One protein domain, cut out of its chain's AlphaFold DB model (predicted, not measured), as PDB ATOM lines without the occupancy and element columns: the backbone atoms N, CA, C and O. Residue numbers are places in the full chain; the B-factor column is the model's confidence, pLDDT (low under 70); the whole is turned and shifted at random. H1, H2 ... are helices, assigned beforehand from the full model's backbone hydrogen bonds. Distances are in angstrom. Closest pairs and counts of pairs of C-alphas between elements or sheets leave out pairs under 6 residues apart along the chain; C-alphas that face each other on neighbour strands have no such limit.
ATOM      1  N   ARG A  90      30.040  62.515  19.968       80.81
ATOM      2  CA  ARG A  90      30.265  61.820  18.700       80.81
ATOM      3  C   ARG A  90      30.566  60.350  19.011       80.81
ATOM      4  O   ARG A  90      31.409  60.056  19.861       80.81
ATOM      5  N   ARG A  91      29.881  59.437  18.316       92.19
ATOM      6  CA  ARG A  91      30.040  57.971  18.414       92.19
ATOM      7  C   ARG A  91      30.704  57.450  17.133       92.19
ATOM      8  O   ARG A  91      30.030  56.845  16.299       92.19
ATOM      9  N   PRO A  92      31.988  57.792  16.899       92.56
ATOM     10  CA  PRO A  92      32.636  57.584  15.608       92.56
ATOM     11  C   PRO A  92      32.752  56.103  15.247       92.56
ATOM     12  O   PRO A  92      32.680  55.757  14.067       92.56
ATOM     13  N   THR A  93      32.917  55.222  16.237       94.44
ATOM     14  CA  THR A  93      33.033  53.786  15.984       94.44
ATOM     15  C   THR A  93      31.691  53.209  15.552       94.44
ATOM     16  O   THR A  93      31.640  52.511  14.539       94.44
ATOM     17  N   LEU A  94      30.595  53.558  16.232       96.31
ATOM     18  CA  LEU A  94      29.256  53.165  15.783       96.31
ATOM     19  C   LEU A  94      28.900  53.770  14.427       96.31
ATOM     20  O   LEU A  94      28.327  53.079  13.599       96.31
ATOM     21  N   GLU A  95      29.283  55.016  14.145       94.88
ATOM     22  CA  GLU A  95      29.046  55.629  12.832       94.88
ATOM     23  C   GLU A  95      29.796  54.905  11.702       94.88
ATOM     24  O   GLU A  95      29.290  54.785  10.585       94.88
ATOM     25  N   PHE A  96      31.014  54.431  11.966       93.62
ATOM     26  CA  PHE A  96      31.754  53.610  11.015       93.62
ATOM     27  C   PHE A  96      31.065  52.259  10.786       93.62
ATOM     28  O   PHE A  96      30.883  51.857   9.639       93.62
ATOM     29  N   ILE A  97      30.639  51.590  11.861       95.94
ATOM     30  CA  ILE A  97      29.942  50.301  11.777       95.94
ATOM     31  C   ILE A  97      28.602  50.457  11.050       95.94
ATOM     32  O   ILE A  97      28.333  49.703  10.121       95.94
ATOM     33  N   ASP A  98      27.805  51.472  11.394       96.56
ATOM     34  CA  ASP A  98      26.493  51.743  10.794       96.56
ATOM     35  C   ASP A  98      26.587  51.998   9.282       96.56
ATOM     36  O   ASP A  98      25.686  51.619   8.538       96.56
ATOM     37  N   ARG A  99      27.691  52.585   8.798       94.69
ATOM     38  CA  ARG A  99      27.947  52.747   7.355       94.69
ATOM     39  C   ARG A  99      28.213  51.427   6.630       94.69
ATOM     40  O   ARG A  99      27.994  51.359   5.426       94.69
ATOM     41  N   GLY A 100      28.705  50.412   7.338       94.12
ATOM     42  CA  GLY A 100      28.943  49.071   6.799       94.12
ATOM     43  C   GLY A 100      27.726  48.146   6.870       94.12
ATOM     44  O   GLY A 100      27.766  47.050   6.314       94.12
ATOM     45  N   LEU A 101      26.651  48.556   7.550       96.38
ATOM     46  CA  LEU A 101      25.423  47.772   7.649       96.38
ATOM     47  C   LEU A 101      24.595  47.843   6.351       96.38
ATOM     48  O   LEU A 101      24.630  48.852   5.641       96.38
ATOM     49  N   PRO A 102      23.800  46.803   6.034       96.06
ATOM     50  CA  PRO A 102      22.827  46.887   4.950       96.06
ATOM     51  C   PRO A 102      21.776  47.961   5.256       96.06
ATOM     52  O   PRO A 102      21.401  48.166   6.408       96.06
ATOM     53  N   ALA A 103      21.238  48.606   4.217       93.88
ATOM     54  CA  ALA A 103      20.298  49.724   4.362       93.88
ATOM     55  C   ALA A 103      19.005  49.386   5.136       93.88
ATOM     56  O   ALA A 103      18.328  50.288   5.621       93.88
ATOM     57  N   SER A 104      18.651  48.103   5.251       95.12
ATOM     58  CA  SER A 104      17.500  47.622   6.024       95.12
ATOM     59  C   SER A 104      17.780  47.445   7.521       95.12
ATOM     60  O   SER A 104      16.839  47.259   8.292       95.12
ATOM     61  N   ALA A 105      19.043  47.468   7.953       95.19
ATOM     62  CA  ALA A 105      19.397  47.278   9.353       95.19
ATOM     63  C   ALA A 105      19.107  48.535  10.183       95.19
ATOM     64  O   ALA A 105      19.315  49.667   9.750       95.19
ATOM     65  N   THR A 106      18.661  48.331  11.423       95.44
ATOM     66  CA  THR A 106      18.494  49.429  12.383       95.44
ATOM     67  C   THR A 106      19.867  49.879  12.894       95.44
ATOM     68  O   THR A 106      20.585  49.037  13.445       95.44
ATOM     69  N   PRO A 107      20.226  51.170  12.773       96.62
ATOM     70  CA  PRO A 107      21.543  51.669  13.161       96.62
ATOM     71  C   PRO A 107      21.746  51.631  14.682       96.62
ATOM     72  O   PRO A 107      20.831  51.926  15.456       96.62
ATOM     73  N   PHE A 108      22.960  51.313  15.126       96.44
ATOM     74  CA  PHE A 108      23.307  51.212  16.545       96.44
ATOM     75  C   PHE A 108      23.377  52.576  17.229       96.44
ATOM     76  O   PHE A 108      23.029  52.694  18.405       96.44
ATOM     77  N   ARG A 109      23.768  53.631  16.504       94.56
ATOM     78  CA  ARG A 109      23.904  54.985  17.073       94.56
ATOM     79  C   ARG A 109      22.605  55.572  17.636       94.56
ATOM     80  O   ARG A 109      22.673  56.516  18.423       94.56
ATOM     81  N   GLY A 110      21.455  55.056  17.195       91.38
ATOM     82  CA  GLY A 110      20.122  55.484  17.625       91.38
ATOM     83  C   GLY A 110      19.562  54.697  18.810       91.38
ATOM     84  O   GLY A 110      18.471  55.011  19.273       91.38
ATOM     85  N   ALA A 111      20.270  53.675  19.297       93.38
ATOM     86  CA  ALA A 111      19.817  52.889  20.436       93.38
ATOM     87  C   ALA A 111      19.852  53.710  21.738       93.38
ATOM     88  O   ALA A 111      20.729  54.556  21.932       93.38
ATOM     89  N   ALA A 112      18.943  53.417  22.673       91.31
ATOM     90  CA  ALA A 112      18.893  54.086  23.979       91.31
ATOM     91  C   ALA A 112      20.204  53.933  24.778       91.31
ATOM     92  O   ALA A 112      20.593  54.823  25.528       91.31
ATOM     93  N   ASN A 113      20.926  52.830  24.567       92.12
ATOM     94  CA  ASN A 113      22.214  52.520  25.183       92.12
ATOM     95  C   ASN A 113      23.419  52.790  24.257       92.12
ATOM     96  O   ASN A 113      24.472  52.170  24.425       92.12
ATOM     97  N   ALA A 114      23.298  53.705  23.288       93.38
ATOM     98  CA  ALA A 114      24.329  53.944  22.273       93.38
ATOM     99  C   ALA A 114      25.718  54.295  22.847       93.38
ATOM    100  O   ALA A 114      26.724  53.916  22.257       93.38
ATOM    101  N   ASP A 115      25.810  54.958  24.003       92.38
ATOM    102  CA  ASP A 115      27.109  55.274  24.624       92.38
ATOM    103  C   ASP A 115      27.834  54.022  25.148       92.38
ATOM    104  O   ASP A 115      29.057  53.908  25.041       92.38
ATOM    105  N   LEU A 116      27.078  53.056  25.679       92.38
ATOM    106  CA  LEU A 116      27.619  51.767  26.110       92.38
ATOM    107  C   LEU A 116      28.032  50.929  24.899       92.38
ATOM    108  O   LEU A 116      29.112  50.337  24.902       92.38
ATOM    109  N   LEU A 117      27.194  50.912  23.857       95.94
ATOM    110  CA  LEU A 117      27.502  50.219  22.607       95.94
ATOM    111  C   LEU A 117      28.763  50.785  21.957       95.94
ATOM    112  O   LEU A 117      29.588  50.018  21.486       95.94
ATOM    113  N   GLU A 118      28.964  52.100  21.986       95.75
ATOM    114  CA  GLU A 118      30.167  52.752  21.468       95.75
ATOM    115  C   GLU A 118      31.427  52.334  22.242       95.75
ATOM    116  O   GLU A 118      32.449  52.016  21.633       95.75
ATOM    117  N   LEU A 119      31.365  52.279  23.578       95.38
ATOM    118  CA  LEU A 119      32.486  51.798  24.392       95.38
ATOM    119  C   LEU A 119      32.833  50.341  24.055       95.38
ATOM    120  O   LEU A 119      34.006  50.001  23.887       95.38
ATOM    121  N   HIS A 120      31.814  49.491  23.940       96.81
ATOM    122  CA  HIS A 120      32.010  48.079  23.648       96.81
ATOM    123  C   HIS A 120      32.477  47.850  22.206       96.81
ATOM    124  O   HIS A 120      33.388  47.059  21.971       96.81
ATOM    125  N   ALA A 121      31.941  48.609  21.249       96.69
ATOM    126  CA  ALA A 121      32.369  48.590  19.857       96.69
ATOM    127  C   ALA A 121      33.862  48.904  19.740       96.69
ATOM    128  O   ALA A 121      34.577  48.181  19.052       96.69
ATOM    129  N   ARG A 122      34.372  49.910  20.464       94.88
ATOM    130  CA  ARG A 122      35.815  50.204  20.483       94.88
ATOM    131  C   ARG A 122      36.648  49.033  20.992       94.88
ATOM    132  O   ARG A 122      37.673  48.725  20.391       94.88
ATOM    133  N   ALA A 123      36.213  48.380  22.069       95.69
ATOM    134  CA  ALA A 123      36.919  47.227  22.622       95.69
ATOM    135  C   ALA A 123      36.933  46.042  21.642       95.69
ATOM    136  O   ALA A 123      37.983  45.448  21.407       95.69
ATOM    137  N   LEU A 124      35.790  45.734  21.020       95.81
ATOM    138  CA  LEU A 124      35.678  44.660  20.032       95.81
ATOM    139  C   LEU A 124      36.508  44.942  18.785       95.81
ATOM    140  O   LEU A 124      37.198  44.058  18.290       95.81
ATOM    141  N   VAL A 125      36.465  46.176  18.285       95.56
ATOM    142  CA  VAL A 125      37.260  46.575  17.131       95.56
ATOM    143  C   VAL A 125      38.753  46.467  17.443       95.56
ATOM    144  O   VAL A 125      39.485  45.894  16.648       95.56
ATOM    145  N   ALA A 126      39.211  46.932  18.607       93.19
ATOM    146  CA  ALA A 126      40.609  46.775  19.008       93.19
ATOM    147  C   ALA A 126      41.033  45.298  19.133       93.19
ATOM    148  O   ALA A 126      42.186  44.967  18.872       93.19
ATOM    149  N   ALA A 127      40.110  44.410  19.519       93.38
ATOM    150  CA  ALA A 127      40.381  42.983  19.671       93.38
ATOM    151  C   ALA A 127      40.371  42.206  18.343       93.38
ATOM    152  O   ALA A 127      41.150  41.270  18.175       93.38
ATOM    153  N   TYR A 128      39.473  42.554  17.418       92.06
ATOM    154  CA  TYR A 128      39.238  41.771  16.200       92.06
ATOM    155  C   TYR A 128      39.774  42.415  14.925       92.06
ATOM    156  O   TYR A 128      39.914  41.718  13.918       92.06
ATOM    157  N   TRP A 129      40.023  43.724  14.912       94.38
ATOM    158  CA  TRP A 129      40.492  44.422  13.721       94.38
ATOM    159  C   TRP A 129      41.975  44.738  13.848       94.38
ATOM    160  O   TRP A 129      42.450  45.265  14.849       94.38
ATOM    161  N   SER A 130      42.709  44.410  12.790       91.38
ATOM    162  CA  SER A 130      44.129  44.729  12.690       91.38
ATOM    163  C   SER A 130      44.354  46.232  12.514       91.38
ATOM    164  O   SER A 130      43.493  46.951  12.010       91.38
ATOM    165  N   GLU A 131      45.557  46.705  12.815       86.12
ATOM    166  CA  GLU A 131      45.967  48.079  12.504       86.12
ATOM    167  C   GLU A 131      45.855  48.397  11.000       86.12
ATOM    168  O   GLU A 131      45.402  49.471  10.605       86.12
ATOM    169  N   THR A 132      46.122  47.409  10.142       81.38
ATOM    170  CA  THR A 132      45.915  47.510   8.690       81.38
ATOM    171  C   THR A 132      44.462  47.816   8.325       81.38
ATOM    172  O   THR A 132      44.213  48.519   7.345       81.38
ATOM    173  N   THR A 133      43.486  47.342   9.101       89.38
ATOM    174  CA  THR A 133      42.060  47.636   8.886       89.38
ATOM    175  C   THR A 133      41.761  49.115   9.108       89.38
ATOM    176  O   THR A 133      41.032  49.710   8.318       89.38
ATOM    177  N   TRP A 134      42.387  49.737  10.108       78.44
ATOM    178  CA  TRP A 134      42.265  51.176  10.347       78.44
ATOM    179  C   TRP A 134      42.923  52.012   9.248       78.44
ATOM    180  O   TRP A 134      42.369  53.029   8.835       78.44
ATOM    181  N   LEU A 135      44.065  51.557   8.727       82.19
ATOM    182  CA  LEU A 135      44.789  52.248   7.655       82.19
ATOM    183  C   LEU A 135      44.118  52.111   6.285       82.19
ATOM    184  O   LEU A 135      44.184  53.015   5.454       82.19
ATOM    185  N   THR A 136      43.511  50.959   6.007       84.44
ATOM    186  CA  THR A 136      42.951  50.656   4.681       84.44
ATOM    187  C   THR A 136      41.447  50.867   4.594       84.44
ATOM    188  O   THR A 136      40.932  50.972   3.482       84.44
ATOM    189  N   GLY A 137      40.748  50.903   5.730       85.75
ATOM    190  CA  GLY A 137      39.288  50.856   5.793       85.75
ATOM    191  C   GLY A 137      38.698  49.497   5.396       85.75
ATOM    192  O   GLY A 137      37.479  49.366   5.325       85.75
ATOM    193  N   LEU A 138      39.535  48.488   5.122       89.00
ATOM    194  CA  LEU A 138      39.095  47.159   4.709       89.00
ATOM    195  C   LEU A 138      38.990  46.242   5.928       89.00
ATOM    196  O   LEU A 138      39.989  45.866   6.548       89.00
ATOM    197  N   VAL A 139      37.757  45.870   6.256       93.50
ATOM    198  CA  VAL A 139      37.432  44.926   7.328       93.50
ATOM    199  C   VAL A 139      37.090  43.579   6.693       93.50
ATOM    200  O   VAL A 139      36.377  43.531   5.691       93.50
ATOM    201  N   SER A 140      37.569  42.470   7.263       94.25
ATOM    202  CA  SER A 140      37.108  41.154   6.811       94.25
ATOM    203  C   SER A 140      35.622  40.982   7.138       94.25
ATOM    204  O   SER A 140      35.172  41.361   8.221       94.25
ATOM    205  N   ALA A 141      34.855  40.382   6.224       93.69
ATOM    206  CA  ALA A 141      33.418  40.183   6.424       93.69
ATOM    207  C   ALA A 141      33.120  39.409   7.721       93.69
ATOM    208  O   ALA A 141      32.218  39.769   8.470       93.69
ATOM    209  N   THR A 142      33.933  38.396   8.039       95.38
ATOM    210  CA  THR A 142      33.794  37.599   9.265       95.38
ATOM    211  C   THR A 142      34.048  38.416  10.534       95.38
ATOM    212  O   THR A 142      33.292  38.291  11.496       95.38
ATOM    213  N   ALA A 143      35.085  39.261  10.559       94.00
ATOM    214  CA  ALA A 143      35.368  40.102  11.724       94.00
ATOM    215  C   ALA A 143      34.306  41.194  11.894       94.00
ATOM    216  O   ALA A 143      33.898  41.476  13.017       94.00
ATOM    217  N   PHE A 144      33.833  41.775  10.789       96.50
ATOM    218  CA  PHE A 144      32.738  42.739  10.813       96.50
ATOM    219  C   PHE A 144      31.458  42.110  11.374       96.50
ATOM    220  O   PHE A 144      30.901  42.627  12.340       96.50
ATOM    221  N   GLN A 145      31.048  40.953  10.842       97.19
ATOM    222  CA  GLN A 145      29.847  40.251  11.296       97.19
ATOM    223  C   GLN A 145      29.921  39.911  12.786       97.19
ATOM    224  O   GLN A 145      28.968  40.146  13.519       97.19
ATOM    225  N   ARG A 146      31.082  39.454  13.266       97.00
ATOM    226  CA  ARG A 146      31.276  39.145  14.687       97.00
ATOM    227  C   ARG A 146      31.078  40.362  15.595       97.00
ATOM    228  O   ARG A 146      30.488  40.225  16.662       97.00
ATOM    229  N   VAL A 147      31.566  41.538  15.186       97.31
ATOM    230  CA  VAL A 147      31.345  42.789  15.933       97.31
ATOM    231  C   VAL A 147      29.856  43.144  15.945       97.31
ATOM    232  O   VAL A 147      29.322  43.464  17.003       97.31
ATOM    233  N   VAL A 148      29.179  43.042  14.799       97.69
ATOM    234  CA  VAL A 148      27.738  43.322  14.675       97.69
ATOM    235  C   VAL A 148      26.908  42.392  15.564       97.69
ATOM    236  O   VAL A 148      26.072  42.880  16.321       97.69
ATOM    237  N   ASP A 149      27.176  41.086  15.542       97.12
ATOM    238  CA  ASP A 149      26.437  40.090  16.329       97.12
ATOM    239  C   ASP A 149      26.584  40.309  17.846       97.12
ATOM    240  O   ASP A 149      25.658  40.057  18.619       97.12
ATOM    241  N   GLU A 150      27.756  40.754  18.309       96.94
ATOM    242  CA  GLU A 150      27.989  41.065  19.725       96.94
ATOM    243  C   GLU A 150      27.267  42.354  20.145       96.94
ATOM    244  O   GLU A 150      26.615  42.396  21.191       96.94
ATOM    245  N   LEU A 151      27.324  43.397  19.310       96.81
ATOM    246  CA  LEU A 151      26.613  44.648  19.571       96.81
ATOM    247  C   LEU A 151      25.096  44.454  19.557       96.81
ATOM    248  O   LEU A 151      24.400  45.049  20.380       96.81
ATOM    249  N   ASP A 152      24.576  43.602  18.674       96.50
ATOM    250  CA  ASP A 152      23.145  43.316  18.622       96.50
ATOM    251  C   ASP A 152      22.667  42.536  19.854       96.50
ATOM    252  O   ASP A 152      21.639  42.868  20.450       96.50
ATOM    253  N   ARG A 153      23.472  41.582  20.340       95.12
ATOM    254  CA  ARG A 153      23.210  40.907  21.621       95.12
ATOM    255  C   ARG A 153      23.117  41.892  22.785       95.12
ATOM    256  O   ARG A 153      22.184  41.801  23.583       95.12
ATOM    257  N   LEU A 154      24.028  42.863  22.866       93.81
ATOM    258  CA  LEU A 154      23.997  43.901  23.905       93.81
ATOM    259  C   LEU A 154      22.823  44.872  23.754       93.81
ATOM    260  O   LEU A 154      22.295  45.371  24.751       93.81
ATOM    261  N   ARG A 155      22.397  45.137  22.517       93.25
ATOM    262  CA  ARG A 155      21.213  45.946  22.222       93.25
ATOM    263  C   ARG A 155      19.936  45.273  22.735       93.25
ATOM    264  O   ARG A 155      19.139  45.930  23.400       93.25
ATOM    265  N   ILE A 156      19.764  43.974  22.479       87.38
ATOM    266  CA  ILE A 156      18.568  43.208  22.872       87.38
ATOM    267  C   ILE A 156      18.560  42.903  24.377       87.38
ATOM    268  O   ILE A 156      17.533  43.075  25.035       87.38
ATOM    269  N   GLY A 157      19.703  42.499  24.943       79.94
ATOM    270  CA  GLY A 157      19.808  42.133  26.361       79.94
ATOM    271  C   GLY A 157      19.307  43.235  27.300       79.94
ATOM    272  O   GLY A 157      18.570  42.958  28.239       79.94
ATOM    273  N   ARG A 158      19.597  44.500  26.976       66.50
ATOM    274  CA  ARG A 158      19.157  45.662  27.767       66.50
ATOM    275  C   ARG A 158      17.720  46.104  27.517       66.50
ATOM    276  O   ARG A 158      17.072  46.548  28.456       66.50
ATOM    277  N   ALA A 159      17.204  45.957  26.296       61.06
ATOM    278  CA  ALA A 159      15.797  46.259  26.012       61.06
ATOM    279  C   ALA A 159      14.845  45.412  26.878       61.06
ATOM    280  O   ALA A 159      13.742  45.839  27.210       61.06
ATOM    281  N   THR A 160      15.304  44.223  27.272       59.78
ATOM    282  CA  THR A 160      14.539  43.280  28.092       59.78
ATOM    283  C   THR A 160      14.596  43.621  29.590       59.78
ATOM    284  O   THR A 160      13.635  43.356  30.307       59.78
ATOM    285  N   GLU A 161      15.680  44.243  30.068       57.34
ATOM    286  CA  GLU A 161      15.867  44.607  31.485       57.34
ATOM    287  C   GLU A 161      15.203  45.945  31.862       57.34
ATOM    288  O   GLU A 161      14.681  46.074  32.967       57.34
ATOM    289  N   ASP A 162      15.132  46.913  30.941       51.97
ATOM    290  CA  ASP A 162      14.523  48.239  31.174       51.97
ATOM    291  C   ASP A 162      12.998  48.275  30.945       51.97
ATOM    292  O   ASP A 162      12.406  49.337  30.747       51.97
ATOM    293  N   THR A 163      12.323  47.125  31.019       45.88
ATOM    294  CA  THR A 163      10.855  47.064  31.031       45.88
ATOM    295  C   THR A 163      10.332  46.817  32.453       45.88
ATOM    296  O   THR A 163       9.871  45.713  32.751       45.88
ATOM    297  N   PRO A 164      10.300  47.812  33.364       49.47
ATOM    298  CA  PRO A 164       9.379  47.752  34.480       49.47
ATOM    299  C   PRO A 164       7.986  48.105  33.948       49.47
ATOM    300  O   PRO A 164       7.484  49.210  34.145       49.47
TER     301      PRO A 164
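AT A GLANCE: This is residues 90 to 164 of the 189 residues of an uncharacterized protein of Chloroflexia bacterium (UniProt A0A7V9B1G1). H2 and H4 lie side by side, running opposite ways, with H1 across H2 and small H3 at one end. 75 residues are printed, with helices H1 to H4 in order and no named strand: all helix. The whole is compact, radius of gyration of the C-alphas 12.5 A, spanning 45 by 25 by 24 A.

IN THESE COORDINATES: H1, residues 92 to 100, begins at C-alpha 92 (32.636, 57.584, 15.608). H2 is residues 114 to 128, H3 residues 131 to 136. H4, residues 141 to 161, 30.9 A long, ends at C-alpha 161 (15.867, 44.607, 31.485).

HOW THE PARTS SIT: H1 touches H2's residues 117 to 122 alone, about perpendicular at 75 degrees, closest at C-alphas 94 and 118, 5.8 A. H2 and H4 touch at a shallow tilt of 31 degrees, closest at C-alphas 128 and 143, 6.1 A. H3 touches no helix. H1, H2 and H3 have every O i to N i+4 pair within hydrogen-bond range, H4 15 of 17.

THE WHOLE: The printed part has no cut. Residues 101 to 113 make a long link; residues 158 to 164 have pLDDT under 70.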